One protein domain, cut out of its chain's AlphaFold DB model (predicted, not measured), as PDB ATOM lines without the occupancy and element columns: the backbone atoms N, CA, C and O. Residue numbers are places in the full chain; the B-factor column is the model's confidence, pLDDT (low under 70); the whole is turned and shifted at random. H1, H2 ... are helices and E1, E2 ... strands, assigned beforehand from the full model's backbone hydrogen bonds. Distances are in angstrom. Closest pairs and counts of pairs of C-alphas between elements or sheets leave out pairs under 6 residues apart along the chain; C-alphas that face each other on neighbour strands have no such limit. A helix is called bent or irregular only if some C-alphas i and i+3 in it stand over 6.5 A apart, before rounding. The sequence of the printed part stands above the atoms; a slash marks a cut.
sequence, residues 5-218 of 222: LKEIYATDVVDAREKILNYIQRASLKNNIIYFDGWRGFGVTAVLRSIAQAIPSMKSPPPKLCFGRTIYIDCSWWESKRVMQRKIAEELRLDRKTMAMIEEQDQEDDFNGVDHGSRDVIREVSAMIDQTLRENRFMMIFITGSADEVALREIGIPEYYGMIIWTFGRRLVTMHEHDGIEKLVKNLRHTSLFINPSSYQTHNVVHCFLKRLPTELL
ATOM      1  N   LEU A   5     -19.509  36.411  46.377       90.81
ATOM      2  CA  LEU A   5     -18.223  35.712  46.382       90.81
ATOM      3  C   LEU A   5     -17.738  35.505  47.817       90.81
ATOM      4  O   LEU A   5     -17.839  36.407  48.657       90.81
ATOM      5  N   LYS A   6     -17.223  34.310  48.111       92.38
ATOM      6  CA  LYS A   6     -16.646  33.981  49.410       92.38
ATOM      7  C   LYS A   6     -15.369  33.164  49.263       92.38
ATOM      8  O   LYS A   6     -15.418  31.952  49.078       92.38
ATOM      9  N   GLU A   7     -14.244  33.828  49.506       91.25
ATOM     10  CA  GLU A   7     -12.970  33.144  49.686       91.25
ATOM     11  C   GLU A   7     -12.886  32.503  51.083       91.25
ATOM     12  O   GLU A   7     -13.296  33.099  52.101       91.25
ATOM     13  N   ILE A   8     -12.359  31.275  51.131       91.75
ATOM     14  CA  ILE A   8     -12.033  30.552  52.365       91.75
ATOM     15  C   ILE A   8     -10.559  30.138  52.382       91.75
ATOM     16  O   ILE A   8     -10.013  29.682  51.385       91.75
ATOM     17  N   TYR A   9      -9.912  30.244  53.537       90.69
ATOM     18  CA  TYR A   9      -8.552  29.737  53.741       90.69
ATOM     19  C   TYR A   9      -8.646  28.364  54.386       90.69
ATOM     20  O   TYR A   9      -8.926  28.305  55.582       90.69
ATOM     21  N   ALA A  10      -8.487  27.304  53.593       89.62
ATOM     22  CA  ALA A  10      -8.625  25.921  54.035       89.62
ATOM     23  C   ALA A  10      -7.406  25.079  53.645       89.62
ATOM     24  O   ALA A  10      -7.043  25.061  52.464       89.62
ATOM     25  N   THR A  11      -6.817  24.382  54.622       86.38
ATOM     26  CA  THR A  11      -5.554  23.634  54.446       86.38
ATOM     27  C   THR A  11      -5.747  22.212  53.941       86.38
ATOM     28  O   THR A  11      -4.821  21.626  53.384       86.38
ATOM     29  N   ASP A  12      -6.938  21.651  54.134       87.69
ATOM     30  CA  ASP A  12      -7.294  20.302  53.712       87.69
ATOM     31  C   ASP A  12      -8.816  20.149  53.526       87.69
ATOM     32  O   ASP A  12      -9.596  21.091  53.680       87.69
ATOM     33  N   VAL A  13      -9.240  18.937  53.161       90.38
ATOM     34  CA  VAL A  13     -10.642  18.580  52.895       90.38
ATOM     35  C   VAL A  13     -11.549  18.756  54.117       90.38
ATOM     36  O   VAL A  13     -12.705  19.157  53.970       90.38
ATOM     37  N   VAL A  14     -11.057  18.424  55.312       92.50
ATOM     38  CA  VAL A  14     -11.825  18.508  56.558       92.50
ATOM     39  C   VAL A  14     -11.983  19.971  56.952       92.50
ATOM     40  O   VAL A  14     -13.103  20.412  57.200       92.50
ATOM     41  N   ASP A  15     -10.900  20.742  56.917       93.19
ATOM     42  CA  ASP A  15     -10.926  22.172  57.219       93.19
ATOM     43  C   ASP A  15     -11.816  22.953  56.229       93.19
ATOM     44  O   ASP A  15     -12.630  23.794  56.625       93.19
ATOM     45  N   ALA A  16     -11.758  22.610  54.935       94.19
ATOM     46  CA  ALA A  16     -12.644  23.180  53.920       94.19
ATOM     47  C   ALA A  16     -14.119  22.889  54.225       94.19
ATOM     48  O   ALA A  16     -14.935  23.814  54.225       94.19
ATOM     49  N   ARG A  17     -14.458  21.629  54.537       95.62
ATOM     50  CA  ARG A  17     -15.816  21.235  54.942       95.62
ATOM     51  C   ARG A  17     -16.303  22.076  56.122       95.62
ATOM     52  O   ARG A  17     -17.380  22.664  56.031       95.62
ATOM     53  N   GLU A  18     -15.531  22.148  57.205       95.56
ATOM     54  CA  GLU A  18     -15.940  22.871  58.417       95.56
ATOM     55  C   GLU A  18     -16.179  24.358  58.138       95.56
ATOM     56  O   GLU A  18     -17.192  24.922  58.559       95.56
ATOM     57  N   LYS A  19     -15.302  25.001  57.358       95.50
ATOM     58  CA  LYS A  19     -15.454  26.417  56.988       95.50
ATOM     59  C   LYS A  19     -16.678  26.667  56.117       95.50
ATOM     60  O   LYS A  19     -17.375  27.660  56.337       95.50
ATOM     61  N   ILE A  20     -16.961  25.782  55.160       95.25
ATOM     62  CA  ILE A  20     -18.154  25.869  54.308       95.25
ATOM     63  C   ILE A  20     -19.414  25.768  55.168       95.25
ATOM     64  O   ILE A  20     -20.265  26.657  55.117       95.25
ATOM     65  N   LEU A  21     -19.512  24.736  56.008       94.69
ATOM     66  CA  LEU A  21     -20.683  24.506  56.858       94.69
ATOM     67  C   LEU A  21     -20.897  25.641  57.867       94.69
ATOM     68  O   LEU A  21     -22.016  26.141  58.012       94.69
ATOM     69  N   ASN A  22     -19.821  26.113  58.499       93.94
ATOM     70  CA  ASN A  22     -19.868  27.244  59.420       93.94
ATOM     71  C   ASN A  22     -20.334  28.535  58.727       93.94
ATOM     72  O   ASN A  22     -21.144  29.287  59.276       93.94
ATOM     73  N   TYR A  23     -19.859  28.784  57.503       93.12
ATOM     74  CA  TYR A  23     -20.279  29.948  56.732       93.12
ATOM     75  C   TYR A  23     -21.758  29.862  56.345       93.12
ATOM     76  O   TYR A  23     -22.491  30.824  56.570       93.12
ATOM     77  N   ILE A  24     -22.218  28.716  55.836       91.81
ATOM     78  CA  ILE A  24     -23.627  28.478  55.474       91.81
ATOM     79  C   ILE A  24     -24.552  28.723  56.670       91.81
ATOM     80  O   ILE A  24     -25.583  29.389  56.543       91.81
ATOM     81  N   GLN A  25     -24.169  28.244  57.856       90.19
ATOM     82  CA  GLN A  25     -24.935  28.454  59.082       90.19
ATOM     83  C   GLN A  25     -25.138  29.951  59.389       90.19
ATOM     84  O   GLN A  25     -26.224  30.375  59.797       90.19
ATOM     85  N   ARG A  26     -24.113  30.777  59.164       87.94
ATOM     86  CA  ARG A  26     -24.115  32.205  59.517       87.94
ATOM     87  C   ARG A  26     -24.629  33.108  58.397       87.94
ATOM     88  O   ARG A  26     -25.175  34.171  58.673       87.94
ATOM     89  N   ALA A  27     -24.494  32.699  57.142       85.44
ATOM     90  CA  ALA A  27     -24.818  33.532  55.993       85.44
ATOM     91  C   ALA A  27     -26.332  33.700  55.802       85.44
ATOM     92  O   ALA A  27     -27.096  32.740  55.885       85.44
ATOM     93  N   SER A  28     -26.771  34.923  55.502       83.12
ATOM     94  CA  SER A  28     -28.103  35.178  54.949       83.12
ATOM     95  C   SER A  28     -28.004  35.118  53.428       83.12
ATOM     96  O   SER A  28     -27.445  36.027  52.811       83.12
ATOM     97  N   LEU A  29     -28.466  34.018  52.835       82.50
ATOM     98  CA  LEU A  29     -28.411  33.792  51.392       82.50
ATOM     99  C   LEU A  29     -29.756  34.138  50.746       82.50
ATOM    100  O   LEU A  29     -30.805  33.972  51.361       82.50
ATOM    101  N   LYS A  30     -29.717  34.635  49.506       80.00
ATOM    102  CA  LYS A  30     -30.927  34.976  48.731       80.00
ATOM    103  C   LYS A  30     -31.707  33.729  48.311       80.00
ATOM    104  O   LYS A  30     -32.927  33.757  48.238       80.00
ATOM    105  N   ASN A  31     -30.978  32.659  48.023       84.94
ATOM    106  CA  ASN A  31     -31.479  31.307  47.833       84.94
ATOM    107  C   ASN A  31     -30.456  30.343  48.447       84.94
ATOM    108  O   ASN A  31     -29.389  30.771  48.878       84.94
ATOM    109  N   ASN A  32     -30.745  29.051  48.483       90.19
ATOM    110  CA  ASN A  32     -29.829  28.079  49.075       90.19
ATOM    111  C   ASN A  32     -28.982  27.348  48.018       90.19
ATOM    112  O   ASN A  32     -28.621  26.197  48.238       90.19
ATOM    113  N   ILE A  33     -28.691  27.991  46.880       92.50
ATOM    114  CA  ILE A  33     -27.878  27.434  45.790       92.50
ATOM    115  C   ILE A  33     -26.463  28.000  45.877       92.50
ATOM    116  O   ILE A  33     -26.249  29.216  45.796       92.50
ATOM    117  N   ILE A  34     -25.500  27.100  46.049       93.88
ATOM    118  CA  ILE A  34     -24.109  27.401  46.361       93.88
ATOM    119  C   ILE A  34     -23.214  26.698  45.350       93.88
ATOM    120  O   ILE A  34     -23.214  25.472  45.290       93.88
ATOM    121  N   TYR A  35     -22.409  27.451  44.609       92.94
ATOM    122  CA  TYR A  35     -21.348  26.896  43.775       92.94
ATOM    123  C   TYR A  35     -20.062  26.733  44.586       92.94
ATOM    124  O   TYR A  35     -19.636  27.669  45.270       92.94
ATOM    125  N   PHE A  36     -19.440  25.558  44.501       93.44
ATOM    126  CA  PHE A  36     -18.133  25.288  45.092       93.44
ATOM    127  C   PHE A  36     -17.089  25.024  44.006       93.44
ATOM    128  O   PHE A  36     -17.175  24.040  43.273       93.44
ATOM    129  N   ASP A  37     -16.086  25.899  43.950       88.00
ATOM    130  CA  ASP A  37     -15.016  25.863  42.947       88.00
ATOM    131  C   ASP A  37     -13.849  24.946  43.342       88.00
ATOM    132  O   ASP A  37     -13.108  24.461  42.496       88.00
ATOM    133  N   GLY A  38     -13.661  24.682  44.638       87.88
ATOM    134  CA  GLY A  38     -12.444  24.023  45.124       87.88
ATOM    135  C   GLY A  38     -11.197  24.903  44.988       87.88
ATOM    136  O   GLY A  38     -11.278  26.113  44.785       87.88
ATOM    137  N   TRP A  39     -10.013  24.312  45.135       85.38
ATOM    138  CA  TRP A  39      -8.754  25.046  44.954       85.38
ATOM    139  C   TRP A  39      -8.476  25.208  43.455       85.38
ATOM    140  O   TRP A  39      -7.720  24.429  42.876       85.38
ATOM    141  N   ARG A  40      -9.148  26.180  42.822       78.44
ATOM    142  CA  ARG A  40      -9.178  26.369  41.358       78.44
ATOM    143  C   ARG A  40      -9.567  25.086  40.619       78.44
ATOM    144  O   ARG A  40      -8.866  24.652  39.704       78.44
ATOM    145  N   GLY A  41     -10.626  24.434  41.091       79.38
ATOM    146  CA  GLY A  41     -11.100  23.154  40.573       79.38
ATOM    147  C   GLY A  41     -10.557  21.909  41.282       79.38
ATOM    148  O   GLY A  41     -11.159  20.842  41.220       79.38
ATOM    149  N   PHE A  42      -9.457  21.990  42.030       80.75
ATOM    150  CA  PHE A  42      -8.941  20.807  42.727       80.75
ATOM    151  C   PHE A  42      -9.728  20.489  44.002       80.75
ATOM    152  O   PHE A  42     -10.233  21.374  44.692       80.75
ATOM    153  N   GLY A  43      -9.813  19.200  44.342       83.69
ATOM    154  CA  GLY A  43     -10.374  18.724  45.613       83.69
ATOM    155  C   GLY A  43     -11.893  18.853  45.759       83.69
ATOM    156  O   GLY A  43     -12.422  18.492  46.811       83.69
ATOM    157  N   VAL A  44     -12.599  19.306  44.717       88.12
ATOM    158  CA  VAL A  44     -14.051  19.535  44.712       88.12
ATOM    159  C   VAL A  44     -14.825  18.299  45.163       88.12
ATOM    160  O   VAL A  44     -15.498  18.332  46.193       88.12
ATOM    161  N   THR A  45     -14.667  17.178  44.455       89.00
ATOM    162  CA  THR A  45     -15.365  15.924  44.771       89.00
ATOM    163  C   THR A  45     -15.068  15.442  46.188       89.00
ATOM    164  O   THR A  45     -15.967  14.970  46.878       89.00
ATOM    165  N   ALA A  46     -13.826  15.587  46.660       89.94
ATOM    166  CA  ALA A  46     -13.437  15.145  47.996       89.94
ATOM    167  C   ALA A  46     -14.113  15.973  49.101       89.94
ATOM    168  O   ALA A  46     -14.637  15.404  50.059       89.94
ATOM    169  N   VAL A  47     -14.148  17.301  48.957       93.50
ATOM    170  CA  VAL A  47     -14.821  18.200  49.910       93.50
ATOM    171  C   VAL A  47     -16.329  17.989  49.889       93.50
ATOM    172  O   VAL A  47     -16.930  17.809  50.946       93.50
ATOM    173  N   LEU A  48     -16.937  17.940  48.705       94.56
ATOM    174  CA  LEU A  48     -18.375  17.728  48.561       94.56
ATOM    175  C   LEU A  48     -18.810  16.371  49.132       94.56
ATOM    176  O   LEU A  48     -19.758  16.306  49.913       94.56
ATOM    177  N   ARG A  49     -18.067  15.294  48.856       93.88
ATOM    178  CA  ARG A  49     -18.316  13.979  49.467       93.88
ATOM    179  C   ARG A  49     -18.167  14.012  50.992       93.88
ATOM    180  O   ARG A  49     -19.002  13.449  51.694       93.88
ATOM    181  N   SER A  50     -17.153  14.712  51.505       95.50
ATOM    182  CA  SER A  50     -16.951  14.905  52.949       95.50
ATOM    183  C   SER A  50     -18.128  15.647  53.603       95.50
ATOM    184  O   SER A  50     -18.546  15.283  54.701       95.50
ATOM    185  N   ILE A  51     -18.719  16.641  52.924       96.25
ATOM    186  CA  ILE A  51     -19.942  17.323  53.384       96.25
ATOM    187  C   ILE A  51     -21.132  16.349  53.415       96.25
ATOM    188  O   ILE A  51     -21.802  16.264  54.445       96.25
ATOM    189  N   ALA A  52     -21.372  15.591  52.336       95.38
ATOM    190  CA  ALA A  52     -22.479  14.624  52.265       95.38
ATOM    191  C   ALA A  52     -22.423  13.575  53.385       95.38
ATOM    192  O   ALA A  52     -23.462  13.154  53.878       95.38
ATOM    193  N   GLN A  53     -21.222  13.167  53.799       94.81
ATOM    194  CA  GLN A  53     -21.022  12.201  54.884       94.81
ATOM    195  C   GLN A  53     -21.165  12.832  56.279       94.81
ATOM    196  O   GLN A  53     -21.649  12.193  57.216       94.81
ATOM    197  N   ALA A  54     -20.747  14.089  56.440       94.81
ATOM    198  CA  ALA A  54     -20.771  14.764  57.734       94.81
ATOM    199  C   ALA A  54     -22.176  15.211  58.150       94.81
ATOM    200  O   ALA A  54     -22.517  15.101  59.322       94.81
ATOM    201  N   ILE A  55     -22.999  15.700  57.216       94.56
ATOM    202  CA  ILE A  55     -24.331  16.238  57.540       94.56
ATOM    203  C   ILE A  55     -25.225  15.201  58.256       94.56
ATOM    204  O   ILE A  55     -25.713  15.517  59.343       94.56
ATOM    205  N   PRO A  56     -25.400  13.962  57.752       92.88
ATOM    206  CA  PRO A  56     -26.244  12.963  58.414       92.88
ATOM    207  C   PRO A  56     -25.698  12.463  59.757       92.88
ATOM    208  O   PRO A  56     -26.454  11.919  60.553       92.88
ATOM    209  N   SER A  57     -24.394  12.615  60.017       92.69
ATOM    210  CA  SER A  57     -23.747  12.139  61.250       92.69
ATOM    211  C   SER A  57     -23.724  13.180  62.378       92.69
ATOM    212  O   SER A  57     -23.248  12.895  63.482       92.69
ATOM    213  N   MET A  58     -24.267  14.381  62.149       92.62
ATOM    214  CA  MET A  58     -24.376  15.416  63.176       92.62
ATOM    215  C   MET A  58     -25.391  15.021  64.255       92.62
ATOM    216  O   MET A  58     -26.579  14.886  63.986       92.62
ATOM    217  N   LYS A  59     -24.947  14.925  65.514       88.25
ATOM    218  CA  LYS A  59     -25.834  14.614  66.655       88.25
ATOM    219  C   LYS A  59     -26.879  15.702  66.940       88.25
ATOM    220  O   LYS A  59     -27.914  15.421  67.532       88.25
ATOM    221  N   SER A  60     -26.605  16.953  66.569       88.12
ATOM    222  CA  SER A  60     -27.509  18.095  66.774       88.12
ATOM    223  C   SER A  60     -27.213  19.180  65.733       88.12
ATOM    224  O   SER A  60     -26.517  20.154  66.038       88.12
ATOM    225  N   PRO A  61     -27.649  18.991  64.474       90.19
ATOM    226  CA  PRO A  61     -27.345  19.939  63.415       90.19
ATOM    227  C   PRO A  61     -28.008  21.296  63.708       90.19
ATOM    228  O   PRO A  61     -29.172  21.343  64.117       90.19
ATOM    229  N   PRO A  62     -27.311  22.421  63.474       90.69
ATOM    230  CA  PRO A  62     -27.927  23.742  63.527       90.69
ATOM    231  C   PRO A  62     -29.165  23.827  62.621       90.69
ATOM    232  O   PRO A  62     -29.172  23.183  61.571       90.69
ATOM    233  N   PRO A  63     -30.160  24.693  62.903       89.19
ATOM    234  CA  PRO A  63     -31.399  24.752  62.120       89.19
ATOM    235  C   PRO A  63     -31.190  24.893  60.605       89.19
ATOM    236  O   PRO A  63     -31.883  24.252  59.820       89.19
ATOM    237  N   LYS A  64     -30.194  25.671  60.154       90.00
ATOM    238  CA  LYS A  64     -29.886  25.805  58.716       90.00
ATOM    239  C   LYS A  64     -29.294  24.550  58.075       90.00
ATOM    240  O   LYS A  64     -29.412  24.429  56.861       90.00
ATOM    241  N   LEU A  65     -28.702  23.656  58.864       92.50
ATOM    242  CA  LEU A  65     -28.095  22.397  58.430       92.50
ATOM    243  C   LEU A  65     -28.939  21.167  58.808       92.50
ATOM    244  O   LEU A  65     -28.515  20.038  58.589       92.50
ATOM    245  N   CYS A  66     -30.124  21.375  59.386       91.88
ATOM    246  CA  CYS A  66     -31.062  20.310  59.696       91.88
ATOM    247  C   CYS A  66     -31.875  19.977  58.438       91.88
ATOM    248  O   CYS A  66     -32.746  20.752  58.023       91.88
ATOM    249  N   PHE A  67     -31.567  18.832  57.834       93.56
ATOM    250  CA  PHE A  67     -32.216  18.314  56.632       93.56
ATOM    251  C   PHE A  67     -32.822  16.944  56.930       93.56
ATOM    252  O   PHE A  67     -32.188  16.125  57.589       93.56
ATOM    253  N   GLY A  68     -34.028  16.682  56.424       92.62
ATOM    254  CA  GLY A  68     -34.646  15.355  56.496       92.62
ATOM    255  C   GLY A  68     -34.018  14.365  55.513       92.62
ATOM    256  O   GLY A  68     -34.078  13.158  55.724       92.62
ATOM    257  N   ARG A  69     -33.369  14.869  54.455       93.56
ATOM    258  CA  ARG A  69     -32.670  14.047  53.462       93.56
ATOM    259  C   ARG A  69     -31.372  14.707  53.006       93.56
ATOM    260  O   ARG A  69     -31.337  15.911  52.762       93.56
ATOM    261  N   THR A  70     -30.320  13.907  52.855       95.25
ATOM    262  CA  THR A  70     -29.086  14.302  52.159       95.25
ATOM    263  C   THR A  70     -28.966  13.462  50.897       95.25
ATOM    264  O   THR A  70     -29.054  12.240  50.969       95.25
ATOM    265  N   ILE A  71     -28.813  14.116  49.750       95.50
ATOM    266  CA  ILE A  71     -28.783  13.502  48.422       95.50
ATOM    267  C   ILE A  71     -27.439  13.848  47.791       95.50
ATOM    268  O   ILE A  71     -27.053  15.016  47.771       95.50
ATOM    269  N   TYR A  72     -26.723  12.851  47.285       94.88
ATOM    270  CA  TYR A  72     -25.447  13.039  46.603       94.88
ATOM    271  C   TYR A  72     -25.569  12.499  45.181       94.88
ATOM    272  O   TYR A  72     -25.723  11.298  44.988       94.88
ATOM    273  N   ILE A  73     -25.493  13.384  44.190       93.81
ATOM    274  CA  ILE A  73     -25.574  13.031  42.775       93.81
ATOM    275  C   ILE A  73     -24.239  13.357  42.107       93.81
ATOM    276  O   ILE A  73     -23.801  14.510  42.082       93.81
ATOM    277  N   ASP A  74     -23.603  12.337  41.539       90.38
ATOM    278  CA  ASP A  74     -22.348  12.472  40.794       90.38
ATOM    279  C   ASP A  74     -22.568  12.209  39.303       90.38
ATOM    280  O   ASP A  74     -22.513  11.073  38.840       90.38
ATOM    281  N   CYS A  75     -22.842  13.261  38.546       88.56
ATOM    282  CA  CYS A  75     -22.940  13.268  37.088       88.56
ATOM    283  C   CYS A  75     -21.676  13.874  36.457       88.56
ATOM    284  O   CYS A  75     -21.757  14.572  35.447       88.56
ATOM    285  N   SER A  76     -20.500  13.655  37.060       86.25
ATOM    286  CA  SER A  76     -19.222  14.147  36.522       86.25
ATOM    287  C   SER A  76     -18.886  13.578  35.140       86.25
ATOM    288  O   SER A  76     -18.227  14.250  34.346       86.25
ATOM    289  N   TRP A  77     -19.354  12.364  34.835       84.75
ATOM    290  CA  TRP A  77     -19.409  11.841  33.472       84.75
ATOM    291  C   TRP A  77     -20.755  12.233  32.864       84.75
ATOM    292  O   TRP A  77     -21.756  11.547  33.043       84.75
ATOM    293  N   TRP A  78     -20.798  13.411  32.242       85.94
ATOM    294  CA  TRP A  78     -22.014  13.904  31.605       85.94
ATOM    295  C   TRP A  78     -22.267  13.159  30.291       85.94
ATOM    296  O   TRP A  78     -21.373  13.082  29.449       85.94
ATOM    297  N   GLU A  79     -23.495  12.679  30.110       90.19
ATOM    298  CA  GLU A  79     -23.966  12.062  28.865       90.19
ATOM    299  C   GLU A  79     -25.144  12.855  28.300       90.19
ATOM    300  O   GLU A  79     -25.034  13.452  27.234       90.19
ATOM    301  N   SER A  80     -26.239  12.950  29.055       92.38
ATOM    302  CA  SER A  80     -27.415  13.737  28.683       92.38
ATOM    303  C   SER A  80     -28.215  14.178  29.905       92.38
ATOM    304  O   SER A  80     -28.019  13.685  31.025       92.38
ATOM    305  N   LYS A  81     -29.168  15.091  29.687       93.69
ATOM    306  CA  LYS A  81     -30.138  15.477  30.720       93.69
ATOM    307  C   LYS A  81     -30.979  14.275  31.164       93.69
ATOM    308  O   LYS A  81     -31.260  14.148  32.355       93.69
ATOM    309  N   ARG A  82     -31.322  13.369  30.238       95.94
ATOM    310  CA  ARG A  82     -32.045  12.120  30.532       95.94
ATOM    311  C   ARG A  82     -31.292  11.223  31.516       95.94
ATOM    312  O   ARG A  82     -31.870  10.819  32.523       95.94
ATOM    313  N   VAL A  83     -30.002  10.966  31.283       94.88
ATOM    314  CA  VAL A  83     -29.166  10.138  32.180       94.88
ATOM    315  C   VAL A  83     -29.073  10.757  33.577       94.88
ATOM    316  O   VAL A  83     -29.194  10.068  34.591       94.88
ATOM    317  N   MET A  84     -28.925  12.080  33.649       93.81
ATOM    318  CA  MET A  84     -28.934  12.814  34.913       93.81
ATOM    319  C   MET A  84     -30.276  12.702  35.651       93.81
ATOM    320  O   MET A  84     -30.289  12.443  36.856       93.81
ATOM    321  N   GLN A  85     -31.398  12.880  34.948       96.62
ATOM    322  CA  GLN A  85     -32.736  12.750  35.528       96.62
ATOM    323  C   GLN A  85     -32.971  11.337  36.076       96.62
ATOM    324  O   GLN A  85     -33.443  11.195  37.205       96.62
ATOM    325  N   ARG A  86     -32.578  10.303  35.319       97.00
ATOM    326  CA  ARG A  86     -32.637   8.900  35.749       97.00
ATOM    327  C   ARG A  86     -31.862   8.684  37.048       97.00
ATOM    328  O   ARG A  86     -32.419   8.156  38.006       97.00
ATOM    329  N   LYS A  87     -30.630   9.191  37.129       96.12
ATOM    330  CA  LYS A  87     -29.806   9.083  38.341       96.12
ATOM    331  C   LYS A  87     -30.450   9.751  39.558       96.12
ATOM    332  O   LYS A  87     -30.399   9.216  40.661       96.12
ATOM    333  N   ILE A  88     -31.083  10.912  39.373       95.94
ATOM    334  CA  ILE A  88     -31.828  11.578  40.450       95.94
ATOM    335  C   ILE A  88     -33.025  10.726  40.880       95.94
ATOM    336  O   ILE A  88     -33.232  10.550  42.079       95.94
ATOM    337  N   ALA A  89     -33.790  10.173  39.937       97.56
ATOM    338  CA  ALA A  89     -34.929   9.309  40.242       97.56
ATOM    339  C   ALA A  89     -34.514   8.051  41.033       97.56
ATOM    340  O   ALA A  89     -35.170   7.692  42.014       97.56
ATOM    341  N   GLU A  90     -33.389   7.431  40.671       96.88
ATOM    342  CA  GLU A  90     -32.815   6.270  41.365       96.88
ATOM    343  C   GLU A  90     -32.377   6.606  42.796       96.88
ATOM    344  O   GLU A  90     -32.752   5.914  43.745       96.88
ATOM    345  N   GLU A  91     -31.650   7.711  42.981       96.00
ATOM    346  CA  GLU A  91     -31.206   8.188  44.300       96.00
ATOM    347  C   GLU A  91     -32.385   8.619  45.185       96.00
ATOM    348  O   GLU A  91     -32.381   8.455  46.415       96.00
ATOM    349  N   LEU A  92     -33.450   9.125  44.557       96.00
ATOM    350  CA  LEU A  92     -34.711   9.406  45.228       96.00
ATOM    351  C   LEU A  92     -35.514   8.146  45.551       96.00
ATOM    352  O   LEU A  92     -36.326   8.205  46.480       96.00
ATOM    353  N   ARG A  93     -35.201   7.014  44.908       96.69
ATOM    354  CA  ARG A  93     -35.937   5.745  44.963       96.69
ATOM    355  C   ARG A  93     -37.391   5.916  44.528       96.69
ATOM    356  O   ARG A  93     -38.299   5.454  45.219       96.69
ATOM    357  N   LEU A  94     -37.598   6.619  43.414       97.25
ATOM    358  CA  LEU A  94     -38.933   6.790  42.845       97.25
ATOM    359  C   LEU A  94     -39.546   5.437  42.467       97.25
ATOM    360  O   LEU A  94     -38.851   4.434  42.284       97.25
ATOM    361  N   ASP A  95     -40.876   5.404  42.410       96.75
ATOM    362  CA  ASP A  95     -41.610   4.161  42.221       96.75
ATOM    363  C   ASP A  95     -41.355   3.514  40.849       96.75
ATOM    364  O   ASP A  95     -40.869   4.124  39.893       96.75
ATOM    365  N   ARG A  96     -41.716   2.230  40.746       97.19
ATOM    366  CA  ARG A  96     -41.549   1.460  39.507       97.19
ATOM    367  C   ARG A  96     -42.269   2.098  38.322       97.19
ATOM    368  O   ARG A  96     -41.792   1.965  37.205       97.19
ATOM    369  N   LYS A  97     -43.396   2.774  38.562       97.19
ATOM    370  CA  LYS A  97     -44.174   3.434  37.512       97.19
ATOM    371  C   LYS A  97     -43.386   4.602  36.919       97.19
ATOM    372  O   LYS A  97     -43.303   4.722  35.706       97.19
ATOM    373  N   THR A  98     -42.766   5.416  37.765       97.12
ATOM    374  CA  THR A  98     -41.918   6.539  37.358       97.12
ATOM    375  C   THR A  98     -40.677   6.038  36.628       97.12
ATOM    376  O   THR A  98     -40.325   6.575  35.584       97.12
ATOM    377  N   MET A  99     -40.042   4.971  37.127       98.25
ATOM    378  CA  MET A  99     -38.892   4.363  36.447       98.25
ATOM    379  C   MET A  99     -39.268   3.776  35.077       98.25
ATOM    380  O   MET A  99     -38.482   3.895  34.139       98.25
ATOM    381  N   ALA A 100     -40.469   3.199  34.943       98.12
ATOM    382  CA  ALA A 100     -40.981   2.682  33.674       98.12
ATOM    383  C   ALA A 100     -41.205   3.788  32.634       98.12
ATOM    384  O   ALA A 100     -40.885   3.573  31.476       98.12
ATOM    385  N   MET A 101     -41.637   4.993  33.036       98.19
ATOM    386  CA  MET A 101     -41.762   6.127  32.102       98.19
ATOM    387  C   MET A 101     -40.427   6.471  31.427       98.19
ATOM    388  O   MET A 101     -40.402   6.825  30.253       98.19
ATOM    389  N   ILE A 102     -39.313   6.372  32.165       97.88
ATOM    390  CA  ILE A 102     -37.980   6.632  31.604       97.88
ATOM    391  C   ILE A 102     -37.588   5.530  30.617       97.88
ATOM    392  O   ILE A 102     -37.055   5.827  29.555       97.88
ATOM    393  N   GLU A 103     -37.863   4.271  30.957       98.06
ATOM    394  CA  GLU A 103     -37.599   3.125  30.081       98.06
ATOM    395  C   GLU A 103     -38.418   3.178  28.787       98.06
ATOM    396  O   GLU A 103     -37.858   3.048  27.706       98.06
ATOM    397  N   GLU A 104     -39.725   3.419  28.889       98.19
ATOM    398  CA  GLU A 104     -40.629   3.518  27.739       98.19
ATOM    399  C   GLU A 104     -40.185   4.630  26.782       98.19
ATOM    400  O   GLU A 104     -40.114   4.419  25.573       98.19
ATOM    401  N   GLN A 105     -39.815   5.799  27.316       98.25
ATOM    402  CA  GLN A 105     -39.331   6.891  26.481       98.25
ATOM    403  C   GLN A 105     -37.944   6.607  25.891       98.25
ATOM    404  O   GLN A 105     -37.690   7.002  24.759       98.25
ATOM    405  N   ASP A 106     -37.042   5.940  26.615       97.69
ATOM    406  CA  ASP A 106     -35.733   5.566  26.064       97.69
ATOM    407  C   ASP A 106     -35.878   4.558  24.910       97.69
ATOM    408  O   ASP A 106     -35.178   4.697  23.910       97.69
ATOM    409  N   GLN A 107     -36.822   3.613  25.001       98.12
ATOM    410  CA  GLN A 107     -37.143   2.669  23.922       98.12
ATOM    411  C   GLN A 107     -37.754   3.361  22.696       98.12
ATOM    412  O   GLN A 107     -37.395   3.044  21.562       98.12
ATOM    413  N   GLU A 108     -38.658   4.320  22.909       98.12
ATOM    414  CA  GLU A 108     -39.230   5.133  21.829       98.12
ATOM    415  C   GLU A 108     -38.142   5.987  21.153       98.12
ATOM    416  O   GLU A 108     -38.060   6.058  19.927       98.12
ATOM    417  N   ASP A 109     -37.258   6.602  21.940       98.19
ATOM    418  CA  ASP A 109     -36.129   7.388  21.440       98.19
ATOM    419  C   ASP A 109     -35.140   6.499  20.649       98.19
ATOM    420  O   ASP A 109     -34.645   6.919  19.602       98.19
ATOM    421  N   ASP A 110     -34.896   5.258  21.091       98.00
ATOM    422  CA  ASP A 110     -34.091   4.263  20.365       98.00
ATOM    423  C   ASP A 110     -34.739   3.879  19.022       98.00
ATOM    424  O   ASP A 110     -34.060   3.860  17.991       98.00
ATOM    425  N   PHE A 111     -36.052   3.617  19.008       97.88
ATOM    426  CA  PHE A 111     -36.803   3.283  17.792       97.88
ATOM    427  C   PHE A 111     -36.758   4.416  16.759       97.88
ATOM    428  O   PHE A 111     -36.603   4.173  15.561       97.88
ATOM    429  N   ASN A 112     -36.837   5.659  17.233       97.56
ATOM    430  CA  ASN A 112     -36.776   6.857  16.400       97.56
ATOM    431  C   ASN A 112     -35.342   7.298  16.055       97.56
ATOM    432  O   ASN A 112     -35.162   8.286  15.340       97.56
ATOM    433  N   GLY A 113     -34.316   6.589  16.540       97.06
ATOM    434  CA  GLY A 113     -32.913   6.897  16.261       97.06
ATOM    435  C   GLY A 113     -32.430   8.210  16.886       97.06
ATOM    436  O   GLY A 113     -31.542   8.866  16.338       97.06
ATOM    437  N   VAL A 114     -33.017   8.619  18.012       97.94
ATOM    438  CA  VAL A 114     -32.629   9.830  18.742       97.94
ATOM    439  C   VAL A 114     -31.285   9.604  19.431       97.94
ATOM    440  O   VAL A 114     -31.130   8.694  20.253       97.94
ATOM    441  N   ASP A 115     -30.324  10.482  19.143       96.75
ATOM    442  CA  ASP A 115     -28.996  10.459  19.758       96.75
ATOM    443  C   ASP A 115     -29.080  10.530  21.293       96.75
ATOM    444  O   ASP A 115     -29.736  11.417  21.846       96.75
ATOM    445  N   HIS A 116     -28.377   9.628  21.989       94.19
ATOM    446  CA  HIS A 116     -28.410   9.531  23.452       94.19
ATOM    447  C   HIS A 116     -28.000  10.829  24.157       94.19
ATOM    448  O   HIS A 116     -28.602  11.183  25.174       94.19
ATOM    449  N   GLY A 117     -27.006  11.546  23.620       92.25
ATOM    450  CA  GLY A 117     -26.505  12.801  24.183       92.25
ATOM    451  C   GLY A 117     -27.510  13.948  24.077       92.25
ATOM    452  O   GLY A 117     -27.515  14.857  24.909       92.25
ATOM    453  N   SER A 118     -28.401  13.879  23.087       93.56
ATOM    454  CA  SER A 118     -29.452  14.873  22.846       93.56
ATOM    455  C   SER A 118     -30.725  14.671  23.680       93.56
ATOM    456  O   SER A 118     -31.562  15.574  23.729       93.56
ATOM    457  N   ARG A 119     -30.883  13.521  24.356       95.94
ATOM    458  CA  ARG A 119     -32.119  13.184  25.083       95.94
ATOM    459  C   ARG A 119     -32.374  14.133  26.250       95.94
ATOM    460  O   ARG A 119     -31.563  14.259  27.178       95.94
ATOM    461  N   ASP A 120     -33.540  14.766  26.210       95.62
ATOM    462  CA  ASP A 120     -33.983  15.711  27.230       95.62
ATOM    463  C   ASP A 120     -34.733  15.010  28.379       95.62
ATOM    464  O   ASP A 120     -35.035  13.812  28.341       95.62
ATOM    465  N   VAL A 121     -35.023  15.769  29.431       97.06
ATOM    466  CA  VAL A 121     -35.822  15.347  30.584       97.06
ATOM    467  C   VAL A 121     -37.259  14.990  30.194       97.06
ATOM    468  O   VAL A 121     -37.849  15.592  29.298       97.06
ATOM    469  N   ILE A 122     -37.859  14.057  30.929       98.19
ATOM    470  CA  ILE A 122     -39.289  13.736  30.838       98.19
ATOM    471  C   ILE A 122     -40.041  14.584  31.861       98.19
ATOM    472  O   ILE A 122     -39.714  14.565  33.051       98.19
ATOM    473  N   ARG A 123     -41.045  15.348  31.425       97.50
ATOM    474  CA  ARG A 123     -41.698  16.366  32.270       97.50
ATOM    475  C   ARG A 123     -42.450  15.745  33.444       97.50
ATOM    476  O   ARG A 123     -42.408  16.278  34.550       97.50
ATOM    477  N   GLU A 124     -43.093  14.611  33.213       98.00
ATOM    478  CA  GLU A 124     -43.817  13.824  34.206       98.00
ATOM    479  C   GLU A 124     -42.866  13.339  35.304       98.00
ATOM    480  O   GLU A 124     -43.157  13.480  36.490       98.00
ATOM    481  N   VAL A 125     -41.677  12.860  34.926       98.38
ATOM    482  CA  VAL A 125     -40.642  12.432  35.876       98.38
ATOM    483  C   VAL A 125     -40.115  13.626  36.674       98.38
ATOM    484  O   VAL A 125     -39.965  13.522  37.891       98.38
ATOM    485  N   SER A 126     -39.914  14.788  36.042       98.31
ATOM    486  CA  SER A 126     -39.548  16.023  36.755       98.31
ATOM    487  C   SER A 126     -40.606  16.434  37.785       98.31
ATOM    488  O   SER A 126     -40.253  16.877  38.877       98.31
ATOM    489  N   ALA A 127     -41.895  16.252  37.489       97.88
ATOM    490  CA  ALA A 127     -42.963  16.519  38.452       97.88
ATOM    491  C   ALA A 127     -42.906  15.562  39.658       97.88
ATOM    492  O   ALA A 127     -43.055  16.005  40.798       97.88
ATOM    493  N   MET A 128     -42.618  14.276  39.431       98.19
ATOM    494  CA  MET A 128     -42.453  13.288  40.508       98.19
ATOM    495  C   MET A 128     -41.220  13.575  41.380       98.19
ATOM    496  O   MET A 128     -41.282  13.450  42.607       98.19
ATOM    497  N   ILE A 129     -40.112  14.006  40.765       98.12
ATOM    498  CA  ILE A 129     -38.907  14.462  41.474       98.12
ATOM    499  C   ILE A 129     -39.240  15.675  42.355       98.12
ATOM    500  O   ILE A 129     -38.928  15.658  43.548       98.12
ATOM    501  N   ASP A 130     -39.907  16.695  41.805       97.44
ATOM    502  CA  ASP A 130     -40.276  17.915  42.539       97.44
ATOM    503  C   ASP A 130     -41.183  17.597  43.732       97.44
ATOM    504  O   ASP A 130     -40.905  18.039  44.849       97.44
ATOM    505  N   GLN A 131     -42.211  16.768  43.525       96.50
ATOM    506  CA  GLN A 131     -43.111  16.331  44.589       96.50
ATOM    507  C   GLN A 131     -42.347  15.616  45.711       96.50
ATOM    508  O   GLN A 131     -42.489  15.982  46.877       96.50
ATOM    509  N   THR A 132     -41.485  14.658  45.362       96.75
ATOM    510  CA  THR A 132     -40.701  13.878  46.335       96.75
ATOM    511  C   THR A 132     -39.743  14.768  47.132       96.75
ATOM    512  O   THR A 132     -39.602  14.635  48.348       96.75
ATOM    513  N   LEU A 133     -39.084  15.723  46.470       96.38
ATOM    514  CA  LEU A 133     -38.166  16.663  47.119       96.38
ATOM    515  C   LEU A 133     -38.877  17.657  48.048       96.38
ATOM    516  O   LEU A 133     -38.229  18.249  48.912       96.38
ATOM    517  N   ARG A 134     -40.190  17.846  47.901       94.94
ATOM    518  CA  ARG A 134     -40.991  18.709  48.778       94.94
ATOM    519  C   ARG A 134     -41.493  18.022  50.042       94.94
ATOM    520  O   ARG A 134     -41.960  18.710  50.940       94.94
ATOM    521  N   GLU A 135     -41.382  16.704  50.155       94.19
ATOM    522  CA  GLU A 135     -41.830  15.985  51.355       94.19
ATOM    523  C   GLU A 135     -40.982  16.324  52.583       94.19
ATOM    524  O   GLU A 135     -41.476  16.368  53.707       94.19
ATOM    525  N   ASN A 136     -39.688  16.576  52.371       91.62
ATOM    526  CA  ASN A 136     -38.737  16.901  53.422       91.62
ATOM    527  C   ASN A 136     -37.743  17.946  52.933       91.62
ATOM    528  O   ASN A 136     -37.263  17.898  51.803       91.62
ATOM    529  N   ARG A 137     -37.331  18.848  53.827       93.00
ATOM    530  CA  ARG A 137     -36.216  19.751  53.534       93.00
ATOM    531  C   ARG A 137     -34.954  18.933  53.252       93.00
ATOM    532  O   ARG A 137     -34.535  18.141  54.097       93.00
ATOM    533  N   PHE A 138     -34.324  19.152  52.104       95.12
ATOM    534  CA  PHE A 138     -33.173  18.367  51.655       95.12
ATOM    535  C   PHE A 138     -31.890  19.197  51.544       95.12
ATOM    536  O   PHE A 138     -31.934  20.409  51.331       95.12
ATOM    537  N   MET A 139     -30.750  18.518  51.653       95.56
ATOM    538  CA  MET A 139     -29.462  18.960  51.122       95.56
ATOM    539  C   MET A 139     -29.158  18.121  49.885       95.56
ATOM    540  O   MET A 139     -29.153  16.894  49.970       95.56
ATOM    541  N   MET A 140     -28.874  18.763  48.761       95.81
ATOM    542  CA  MET A 140     -28.419  18.110  47.543       95.81
ATOM    543  C   MET A 140     -26.994  18.548  47.237       95.81
ATOM    544  O   MET A 140     -26.703  19.736  47.115       95.81
ATOM    545  N   ILE A 141     -26.110  17.569  47.107       95.38
ATOM    546  CA  ILE A 141     -24.765  17.756  46.589       95.38
ATOM    547  C   ILE A 141     -24.761  17.273  45.155       95.38
ATOM    548  O   ILE A 141     -25.075  16.110  44.905       95.38
ATOM    549  N   PHE A 142     -24.415  18.164  44.232       91.44
ATOM    550  CA  PHE A 142     -24.549  17.886  42.812       91.44
ATOM    551  C   PHE A 142     -23.268  18.181  42.044       91.44
ATOM    552  O   PHE A 142     -22.820  19.321  41.964       91.44
ATOM    553  N   ILE A 143     -22.674  17.144  41.470       90.75
ATOM    554  CA  ILE A 143     -21.503  17.266  40.605       90.75
ATOM    555  C   ILE A 143     -21.965  17.001  39.184       90.75
ATOM    556  O   ILE A 143     -22.514  15.937  38.925       90.75
ATOM    557  N   THR A 144     -21.748  17.934  38.261       86.19
ATOM    558  CA  THR A 144     -22.087  17.721  36.849       86.19
ATOM    559  C   THR A 144     -20.909  18.023  35.933       86.19
ATOM    560  O   THR A 144     -20.223  19.025  36.082       86.19
ATOM    561  N   GLY A 145     -20.660  17.135  34.974       82.56
ATOM    562  CA  GLY A 145     -19.648  17.324  33.935       82.56
ATOM    563  C   GLY A 145     -20.091  18.262  32.809       82.56
ATOM    564  O   GLY A 145     -19.310  18.491  31.886       82.56
ATOM    565  N   SER A 146     -21.325  18.783  32.860       80.62
ATOM    566  CA  SER A 146     -21.828  19.767  31.898       80.62
ATOM    567  C   SER A 146     -20.914  20.991  31.850       80.62
ATOM    568  O   SER A 146     -20.416  21.456  32.877       80.62
ATOM    569  N   ALA A 147     -20.704  21.523  30.646       72.88
ATOM    570  CA  ALA A 147     -19.947  22.754  30.453       72.88
ATOM    571  C   ALA A 147     -20.696  23.988  30.986       72.88
ATOM    572  O   ALA A 147     -20.055  24.944  31.419       72.88
ATOM    573  N   ASP A 148     -22.029  23.937  30.981       72.88
ATOM    574  CA  ASP A 148     -22.907  25.045  31.346       72.88
ATOM    575  C   ASP A 148     -23.777  24.722  32.569       72.88
ATOM    576  O   ASP A 148     -24.024  23.555  32.902       72.88
ATOM    577  N   GLU A 149     -24.252  25.787  33.224       80.50
ATOM    578  CA  GLU A 149     -25.202  25.720  34.336       80.50
ATOM    579  C   GLU A 149     -26.487  25.018  33.874       80.50
ATOM    580  O   GLU A 149     -27.155  25.462  32.940       80.50
ATOM    581  N   VAL A 150     -26.846  23.917  34.532       83.69
ATOM    582  CA  VAL A 150     -28.067  23.172  34.209       83.69
ATOM    583  C   VAL A 150     -29.256  23.794  34.938       83.69
ATOM    584  O   VAL A 150     -29.198  24.038  36.146       83.69
ATOM    585  N   ALA A 151     -30.359  24.014  34.224       88.62
ATOM    586  CA  ALA A 151     -31.593  24.528  34.803       88.62
ATOM    587  C   ALA A 151     -32.238  23.479  35.728       88.62
ATOM    588  O   ALA A 151     -32.971  22.593  35.293       88.62
ATOM    589  N   LEU A 152     -31.985  23.596  37.033       89.88
ATOM    590  CA  LEU A 152     -32.430  22.650  38.065       89.88
ATOM    591  C   LEU A 152     -33.943  22.382  38.035       89.88
ATOM    592  O   LEU A 152     -34.382  21.250  38.235       89.88
ATOM    593  N   ARG A 153     -34.739  23.410  37.718       91.69
ATOM    594  CA  ARG A 153     -36.197  23.298  37.569       91.69
ATOM    595  C   ARG A 153     -36.626  22.368  36.442       91.69
ATOM    596  O   ARG A 153     -37.638  21.697  36.600       91.69
ATOM    597  N   GLU A 154     -35.888  22.326  35.333       92.62
ATOM    598  CA  GLU A 154     -36.225  21.449  34.203       92.62
ATOM    599  C   GLU A 154     -36.164  19.979  34.625       92.62
ATOM    600  O   GLU A 154     -37.022  19.190  34.240       92.62
ATOM    601  N   ILE A 155     -35.224  19.631  35.505       93.31
ATOM    602  CA  ILE A 155     -35.040  18.270  36.030       93.31
ATOM    603  C   ILE A 155     -35.939  17.994  37.253       93.31
ATOM    604  O   ILE A 155     -35.932  16.900  37.807       93.31
ATOM    605  N   GLY A 156     -36.737  18.974  37.688       94.94
ATOM    606  CA  GLY A 156     -37.654  18.819  38.819       94.94
ATOM    607  C   GLY A 156     -37.062  19.163  40.184       94.94
ATOM    608  O   GLY A 156     -37.644  18.818  41.204       94.94
ATOM    609  N   ILE A 157     -35.914  19.842  40.259       93.88
ATOM    610  CA  ILE A 157     -35.315  20.223  41.545       93.88
ATOM    611  C   ILE A 157     -35.847  21.603  41.992       93.88
ATOM    612  O   ILE A 157     -35.587  22.613  41.326       93.88
ATOM    613  N   PRO A 158     -36.540  21.707  43.146       90.38
ATOM    614  CA  PRO A 158     -37.074  22.973  43.635       90.38
ATOM    615  C   PRO A 158     -36.002  23.832  44.327       90.38
ATOM    616  O   PRO A 158     -35.631  23.611  45.480       90.38
ATOM    617  N   GLU A 159     -35.575  24.898  43.648       80.94
ATOM    618  CA  GLU A 159     -34.504  25.839  44.039       80.94
ATOM    619  C   GLU A 159     -34.645  26.517  45.423       80.94
ATOM    620  O   GLU A 159     -33.664  27.030  45.965       80.94
ATOM    621  N   TYR A 160     -35.851  26.541  46.004       78.81
ATOM    622  CA  TYR A 160     -36.159  27.267  47.249       78.81
ATOM    623  C   TYR A 160     -36.595  26.370  48.412       78.81
ATOM    624  O   TYR A 160     -36.857  26.877  49.501       78.81
ATOM    625  N   TYR A 161     -36.694  25.057  48.196       86.44
ATOM    626  CA  TYR A 161     -37.226  24.135  49.205       86.44
ATOM    627  C   TYR A 161     -36.125  23.437  50.015       86.44
ATOM    628  O   TYR A 161     -36.300  23.126  51.192       86.44
ATOM    629  N   GLY A 162     -34.964  23.229  49.396       91.44
ATOM    630  CA  GLY A 162     -33.796  22.612  50.013       91.44
ATOM    631  C   GLY A 162     -32.581  23.529  50.033       91.44
ATOM    632  O   GLY A 162     -32.691  24.754  49.954       91.44
ATOM    633  N   MET A 163     -31.415  22.909  50.154       94.06
ATOM    634  CA  MET A 163     -30.104  23.501  49.926       94.06
ATOM    635  C   MET A 163     -29.374  22.696  48.867       94.06
ATOM    636  O   MET A 163     -29.444  21.471  48.872       94.06
ATOM    637  N   ILE A 164     -28.687  23.386  47.968       94.69
ATOM    638  CA  ILE A 164     -27.981  22.781  46.849       94.69
ATOM    639  C   ILE A 164     -26.554  23.301  46.883       94.69
ATOM    640  O   ILE A 164     -26.327  24.506  46.767       94.69
ATOM    641  N   ILE A 165     -25.598  22.396  47.057       94.75
ATOM    642  CA  ILE A 165     -24.186  22.684  46.837       94.75
ATOM    643  C   ILE A 165     -23.789  21.951  45.573       94.75
ATOM    644  O   ILE A 165     -23.852  20.724  45.515       94.75
ATOM    645  N   TRP A 166     -23.382  22.695  44.559       92.12
ATOM    646  CA  TRP A 166     -23.047  22.110  43.276       92.12
ATOM    647  C   TRP A 166     -21.739  22.618  42.710       92.12
ATOM    648  O   TRP A 166     -21.159  23.604  43.166       92.12
ATOM    649  N   THR A 167     -21.276  21.895  41.709       89.56
ATOM    650  CA  THR A 167     -20.122  22.238  40.900       89.56
ATOM    651  C   THR A 167     -20.363  21.707  39.497       89.56
ATOM    652  O   THR A 167     -21.010  20.667  39.313       89.56
ATOM    653  N   PHE A 168     -19.877  22.444  38.511       80.25
ATOM    654  CA  PHE A 168     -19.996  22.059  37.118       80.25
ATOM    655  C   PHE A 168     -18.832  22.579  36.292       80.25
ATOM    656  O   PHE A 168     -18.238  23.602  36.641       80.25
ATOM    657  N   GLY A 169     -18.507  21.856  35.224       68.88
ATOM    658  CA  GLY A 169     -17.372  22.137  34.353       68.88
ATOM    659  C   GLY A 169     -16.561  20.885  34.014       68.88
ATOM    660  O   GLY A 169     -16.722  19.821  34.617       68.88
ATOM    661  N   ARG A 170     -15.685  21.009  33.006       55.53
ATOM    662  CA  ARG A 170     -14.857  19.905  32.491       55.53
ATOM    663  C   ARG A 170     -14.026  19.272  33.607       55.53
ATOM    664  O   ARG A 170     -13.559  19.960  34.508       55.53
ATOM    665  N   ARG A 171     -13.789  17.960  33.484       52.59
ATOM    666  CA  ARG A 171     -12.863  17.195  34.328       52.59
ATOM    667  C   ARG A 171     -11.591  17.991  34.613       52.59
ATOM    668  O   ARG A 171     -10.814  18.308  33.717       52.59
ATOM    669  N   LEU A 172     -11.445  18.292  35.892       48.47
ATOM    670  CA  LEU A 172     -10.468  19.169  36.513       48.47
ATOM    671  C   LEU A 172      -9.072  18.542  36.482       48.47
ATOM    672  O   LEU A 172      -8.581  18.053  37.494       48.47
ATOM    673  N   VAL A 173      -8.442  18.535  35.309       46.94
ATOM    674  CA  VAL A 173      -6.998  18.269  35.193       46.94
ATOM    675  C   VAL A 173      -6.213  19.579  35.048       46.94
ATOM    676  O   VAL A 173      -5.020  19.618  35.324       46.94
ATOM    677  N   THR A 174      -6.871  20.689  34.702       49.56
ATOM    678  CA  THR A 174      -6.228  21.997  34.534       49.56
ATOM    679  C   THR A 174      -6.762  23.012  35.541       49.56
ATOM    680  O   THR A 174      -7.961  23.271  35.607       49.56
ATOM    681  N   MET A 175      -5.860  23.600  36.338       57.31
ATOM    682  CA  MET A 175      -6.186  24.765  37.168       57.31
ATOM    683  C   MET A 175      -6.679  25.882  36.249       57.31
ATOM    684  O   MET A 175      -5.967  26.270  35.323       57.31
ATOM    685  N   HIS A 176      -7.870  26.418  36.500       62.72
ATOM    686  CA  HIS A 176      -8.333  27.573  35.739       62.72
ATOM    687  C   HIS A 176      -7.581  28.843  36.177       62.72
ATOM    688  O   HIS A 176      -7.268  29.032  37.358       62.72
ATOM    689  N   GLU A 177      -7.257  29.706  35.213       61.53
ATOM    690  CA  GLU A 177      -6.689  31.034  35.467       61.53
ATOM    691  C   GLU A 177      -7.729  31.952  36.135       61.53
ATOM    692  O   GLU A 177      -8.931  31.684  36.076       61.53
ATOM    693  N   HIS A 178      -7.286  33.042  36.774       60.88
ATOM    694  CA  HIS A 178      -8.183  33.968  37.490       60.88
ATOM    695  C   HIS A 178      -9.319  34.508  36.602       60.88
ATOM    696  O   HIS A 178     -10.460  34.592  37.059       60.88
ATOM    697  N   ASP A 179      -9.043  34.768  35.323       61.69
ATOM    698  CA  ASP A 179     -10.029  35.251  34.346       61.69
ATOM    699  C   ASP A 179     -11.167  34.240  34.100       61.69
ATOM    700  O   ASP A 179     -12.300  34.613  33.774       61.69
ATOM    701  N   GLY A 180     -10.898  32.947  34.318       68.44
ATOM    702  CA  GLY A 180     -11.892  31.879  34.237       68.44
ATOM    703  C   GLY A 180     -12.962  31.982  35.325       68.44
ATOM    704  O   GLY A 180     -14.141  31.754  35.042       68.44
ATOM    705  N   ILE A 181     -12.583  32.397  36.540       72.50
ATOM    706  CA  ILE A 181     -13.511  32.546  37.672       72.50
ATOM    707  C   ILE A 181     -14.481  33.697  37.411       72.50
ATOM    708  O   ILE A 181     -15.686  33.540  37.601       72.50
ATOM    709  N   GLU A 182     -13.996  34.846  36.933       75.06
ATOM    710  CA  GLU A 182     -14.879  35.978  36.635       75.06
ATOM    711  C   GLU A 182     -15.907  35.644  35.555       75.06
ATOM    712  O   GLU A 182     -17.082  36.005  35.674       75.06
ATOM    713  N   LYS A 183     -15.473  34.956  34.493       76.69
ATOM    714  CA  LYS A 183     -16.359  34.532  33.408       76.69
ATOM    715  C   LYS A 183     -17.414  33.547  33.911       76.69
ATOM    716  O   LYS A 183     -18.592  33.716  33.603       76.69
ATOM    717  N   LEU A 184     -17.008  32.575  34.724       79.06
ATOM    718  CA  LEU A 184     -17.914  31.616  35.350       79.06
ATOM    719  C   LEU A 184     -18.950  32.323  36.237       79.06
ATOM    720  O   LEU A 184     -20.149  32.129  36.064       79.06
ATOM    721  N   VAL A 185     -18.502  33.214  37.123       82.69
ATOM    722  CA  VAL A 185     -19.364  33.982  38.034       82.69
ATOM    723  C   VAL A 185     -20.391  34.834  37.281       82.69
ATOM    724  O   VAL A 185     -21.533  34.943  37.725       82.69
ATOM    725  N   LYS A 186     -20.016  35.417  36.134       81.81
ATOM    726  CA  LYS A 186     -20.928  36.192  35.270       81.81
ATOM    727  C   LYS A 186     -22.013  35.324  34.623       81.81
ATOM    728  O   LYS A 186     -23.106  35.828  34.351       81.81
ATOM    729  N   ASN A 187     -21.722  34.045  34.396       80.38
ATOM    730  CA  ASN A 187     -22.643  33.107  33.766       80.38
ATOM    731  C   ASN A 187     -23.626  32.476  34.756       80.38
ATOM    732  O   ASN A 187     -24.699  32.062  34.330       80.38
ATOM    733  N   LEU A 188     -23.314  32.475  36.056       85.12
ATOM    734  CA  LEU A 188     -24.200  31.950  37.094       85.12
ATOM    735  C   LEU A 188     -25.480  32.787  37.224       85.12
ATOM    736  O   LEU A 188     -25.452  33.970  37.582       85.12
ATOM    737  N   ARG A 189     -26.625  32.160  36.954       83.25
ATOM    738  CA  ARG A 189     -27.955  32.780  37.009       83.25
ATOM    739  C   ARG A 189     -28.708  32.426  38.281       83.25
ATOM    740  O   ARG A 189     -29.396  33.295  38.822       83.25
ATOM    741  N   HIS A 190     -28.559  31.194  38.768       82.69
ATOM    742  CA  HIS A 190     -29.355  30.668  39.881       82.69
ATOM    743  C   HIS A 190     -28.557  30.569  41.183       82.69
ATOM    744  O   HIS A 190     -29.134  30.504  42.266       82.69
ATOM    745  N   THR A 191     -27.229  30.630  41.114       87.50
ATOM    746  CA  THR A 191     -26.363  30.571  42.298       87.50
ATOM    747  C   THR A 191     -26.389  31.882  43.087       87.50
ATOM    748  O   THR A 191     -26.199  32.961  42.527       87.50
ATOM    749  N   SER A 192     -26.571  31.810  44.410       89.81
ATOM    750  CA  SER A 192     -26.491  32.992  45.288       89.81
ATOM    751  C   SER A 192     -25.152  33.146  46.000       89.81
ATOM    752  O   SER A 192     -24.817  34.253  46.431       89.81
ATOM    753  N   LEU A 193     -24.385  32.063  46.123       92.19
ATOM    754  CA  LEU A 193     -23.093  32.042  46.790       92.19
ATOM    755  C   LEU A 193     -22.091  31.238  45.969       92.19
ATOM    756  O   LEU A 193     -22.338  30.086  45.643       92.19
ATOM    757  N   PHE A 194     -20.939  31.832  45.704       92.44
ATOM    758  CA  PHE A 194     -19.806  31.166  45.085       92.44
ATOM    759  C   PHE A 194     -18.679  31.083  46.114       92.44
ATOM    760  O   PHE A 194     -18.244  32.113  46.641       92.44
ATOM    761  N   ILE A 195     -18.247  29.866  46.439       92.88
ATOM    762  CA  ILE A 195     -17.192  29.599  47.416       92.88
ATOM    763  C   ILE A 195     -15.948  29.098  46.692       92.88
ATOM    764  O   ILE A 195     -15.995  28.067  46.020       92.88
ATOM    765  N   ASN A 196     -14.824  29.771  46.923       89.75
ATOM    766  CA  ASN A 196     -13.517  29.361  46.432       89.75
ATOM    767  C   ASN A 196     -12.477  29.304  47.566       89.75
ATOM    768  O   ASN A 196     -12.231  30.287  48.268       89.75
ATOM    769  N   PRO A 197     -11.860  28.141  47.793       85.81
ATOM    770  CA  PRO A 197     -10.638  28.045  48.569       85.81
ATOM    771  C   PRO A 197      -9.490  28.882  47.993       85.81
ATOM    772  O   PRO A 197      -9.256  28.906  46.785       85.81
ATOM    773  N   SER A 198      -8.740  29.538  48.877       81.44
ATOM    774  CA  SER A 198      -7.612  30.383  48.496       81.44
ATOM    775  C   SER A 198      -6.502  29.585  47.811       81.44
ATOM    776  O   SER A 198      -6.029  28.569  48.333       81.44
ATOM    777  N   SER A 199      -6.017  30.080  46.669       69.06
ATOM    778  CA  SER A 199      -5.002  29.375  45.881       69.06
ATOM    779  C   SER A 199      -3.613  29.340  46.524       69.06
ATOM    780  O   SER A 199      -2.790  28.513  46.132       69.06
ATOM    781  N   TYR A 200      -3.342  30.174  47.536       65.69
ATOM    782  CA  TYR A 200      -2.073  30.130  48.279       65.69
ATOM    783  C   TYR A 200      -1.837  28.785  48.978       65.69
ATOM    784  O   TYR A 200      -0.701  28.439  49.282       65.69
ATOM    785  N   GLN A 201      -2.896  28.004  49.209       61.56
ATOM    786  CA  GLN A 201      -2.802  26.707  49.877       61.56
ATOM    787  C   GLN A 201      -2.827  25.517  48.908       61.56
ATOM    788  O   GLN A 201      -2.711  24.375  49.348       61.56
ATOM    789  N   THR A 202      -2.903  25.762  47.591       61.12
ATOM    790  CA  THR A 202      -3.003  24.695  46.576       61.12
ATOM    791  C   THR A 202      -1.829  23.716  46.660       61.12
ATOM    792  O   THR A 202      -2.034  22.516  46.546       61.12
ATOM    793  N   HIS A 203      -0.611  24.199  46.938       62.53
ATOM    794  CA  HIS A 203       0.582  23.349  47.031       62.53
ATOM    795  C   HIS A 203       0.502  22.349  48.199       62.53
ATOM    796  O   HIS A 203       0.776  21.160  48.031       62.53
ATOM    797  N   ASN A 204       0.041  22.811  49.367       63.19
ATOM    798  CA  ASN A 204      -0.157  21.961  50.544       63.19
ATOM    799  C   ASN A 204      -1.247  20.915  50.291       63.19
ATOM    800  O   ASN A 204      -1.099  19.749  50.651       63.19
ATOM    801  N   VAL A 205      -2.316  21.328  49.615       62.56
ATOM    802  CA  VAL A 205      -3.481  20.493  49.338       62.56
ATOM    803  C   VAL A 205      -3.174  19.428  48.284       62.56
ATOM    804  O   VAL A 205      -3.482  18.259  48.506       62.56
ATOM    805  N   VAL A 206      -2.509  19.787  47.181       64.44
ATOM    806  CA  VAL A 206      -2.048  18.827  46.162       64.44
ATOM    807  C   VAL A 206      -1.123  17.796  46.796       64.44
ATOM    808  O   VAL A 206      -1.320  16.602  46.602       64.44
ATOM    809  N   HIS A 207      -0.183  18.220  47.640       63.03
ATOM    810  CA  HIS A 207       0.686  17.297  48.365       63.03
ATOM    811  C   HIS A 207      -0.093  16.361  49.312       63.03
ATOM    812  O   HIS A 207       0.192  15.164  49.372       63.03
ATOM    813  N   CYS A 208      -1.122  16.855  50.010       61.94
ATOM    814  CA  CYS A 208      -2.024  16.016  50.807       61.94
ATOM    815  C   CYS A 208      -2.825  15.013  49.959       61.94
ATOM    816  O   CYS A 208      -3.049  13.891  50.415       61.94
ATOM    817  N   PHE A 209      -3.249  15.390  48.750       63.09
ATOM    818  CA  PHE A 209      -3.944  14.492  47.825       63.09
ATOM    819  C   PHE A 209      -3.004  13.437  47.235       63.09
ATOM    820  O   PHE A 209      -3.343  12.258  47.263       63.09
ATOM    821  N   LEU A 210      -1.806  13.829  46.796       61.94
ATOM    822  CA  LEU A 210      -0.789  12.916  46.265       61.94
ATOM    823  C   LEU A 210      -0.360  11.868  47.299       61.94
ATOM    824  O   LEU A 210      -0.228  10.698  46.965       61.94
ATOM    825  N   LYS A 211      -0.236  12.249  48.577       58.75
ATOM    826  CA  LYS A 211       0.061  11.312  49.678       58.75
ATOM    827  C   LYS A 211      -1.057  10.312  49.990       58.75
ATOM    828  O   LYS A 211      -0.823   9.371  50.742       58.75
ATOM    829  N   ARG A 212      -2.274  10.540  49.487       54.38
ATOM    830  CA  ARG A 212      -3.448   9.680  49.708       54.38
ATOM    831  C   ARG A 212      -3.833   8.863  48.474       54.38
ATOM    832  O   ARG A 212      -4.764   8.067  48.568       54.38
ATOM    833  N   LEU A 213      -3.155   9.052  47.340       44.66
ATOM    834  CA  LEU A 213      -3.347   8.205  46.169       44.66
ATOM    835  C   LEU A 213      -2.649   6.852  46.399       44.66
ATOM    836  O   LEU A 213      -1.503   6.838  46.849       44.66
ATOM    837  N   PRO A 214      -3.310   5.719  46.099       42.97
ATOM    838  CA  PRO A 214      -2.642   4.427  45.999       42.97
ATOM    839  C   PRO A 214      -1.426   4.539  45.074       42.97
ATOM    840  O   PRO A 214      -1.516   5.172  44.020       42.97
ATOM    841  N   THR A 215      -0.307   3.914  45.443       46.25
ATOM    842  CA  THR A 215       0.978   3.998  44.724       46.25
ATOM    843  C   THR A 215       0.863   3.639  43.233       46.25
ATOM    844  O   THR A 215       1.638   4.120  42.416       46.25
ATOM    845  N   GLU A 216      -0.151   2.855  42.866       40.84
ATOM    846  CA  GLU A 216      -0.465   2.423  41.499       40.84
ATOM    847  C   GLU A 216      -0.982   3.555  40.588       40.84
ATOM    848  O   GLU A 216      -0.799   3.500  39.376       40.84
ATOM    849  N   LEU A 217      -1.571   4.623  41.146       39.16
ATOM    850  CA  LEU A 217      -2.062   5.781  40.378       39.16
ATOM    851  C   LEU A 217      -0.994   6.860  40.145       39.16
ATOM    852  O   LEU A 217      -1.188   7.736  39.304       39.16
ATOM    853  N   LEU A 218       0.147   6.794  40.841       40.12
ATOM    854  CA  LEU A 218       1.277   7.708  40.618       40.12
ATOM    855  C   LEU A 218       1.992   7.447  39.279       40.12
ATOM    856  O   LEU A 218       2.716   8.316  38.801       40.12
TER     857      LEU A 218
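Overview. This is residues 5 to 218 of the 222 residues of the protein "Hypothetical protein" of Miscanthus lutarioriparius (UniProt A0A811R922). A twisted sheet of six parallel strands makes the core, with H1 and H2 over one face and H3 over the opposite face at the E3 edge. There H3, H4 and H5 form an up-and-down bundle at one end of the longest axis; toward the other end lie H6 and H7, and residues 211 to 217, of which 215 to 217 belong to H8, stick out. The printed part has 214 residues with eight named helices and six named strands, E1 H1 E2 H2 E3 H3 H4 H5 E4 E5 H6 E6 H7 H8; the class is mixed and the sheet's order E1 E6 E2 E5 E4 E3. It is compact, radius of gyration of the C-alphas 18.1 A, spanning 53 by 40 by 37 A.

Arrangement. Start at edge strand E1, residues 5 to 8, and cross E6, 193 to 197, E2, 33 to 36, E5, 163 to 168, and E4, 138 to 144, to edge strand E3, 69 to 75. Within hydrogen-bond range you find N 6 and O 194, 2.8 A, N 35 and O 193, 2.8 A, N 34 and O 164, 2.8 A, N 165 and O 140, 2.9 A, and N 73 and O 141, 2.8 A. H1, residues 13 to 26, and H2, 44 to 57, are on the same face; they touch, closest C-alphas Val 13 and Val 47, 5.1 A, at a steep tilt of 63 degrees. On the opposite face H3, residues 81 to 92, lies over E3 at a height over the sheet of 8.9 A. H3 and H4, residues 96 to 111, form a helical hairpin and only just touch, with 3 pairs of C-alphas within 8 A, closest Arg 86 and Ile 102, 7.1 A. H4 and H5, residues 123 to 134, form another, closest C-alphas Thr 98 and Val 125, 6.2 A. H6, residues 178 to 187, only grazes the sheet with residues 181 to 185; H7, 199 to 210, and H8, 215 to 218, are not on it. Every O i to N i+4 pair is within range in H1, H3 and H5, but 8 of 10 in H2, 11 of 12 in H4, 5 of 6 in H6 and 6 of 8 in H7; H8 is too short for one.

Along the chain. Find C-alpha 5, where E1 begins, at (-18.223, 35.712, 46.382). E3 is 19.1 A long and E4 18.5 A. From C-alpha 96 at (-41.549, 1.460, 39.507) H4 runs 22.3 A; H1 measures 20.3 A and H2 20.5 A. H7 is irregular, C-alphas 200 and 203 being 7.4 A apart.

Size, cuts and confidence. The C-alphas farthest apart are those of Phe 111 and Tyr 200, 53.4 A. The printed part has no cut; the links H2 to E3, H4 to H5 and E4 to E5 are long. Look for pLDDT under 70 at residues 169 to 180 and 199 to 218.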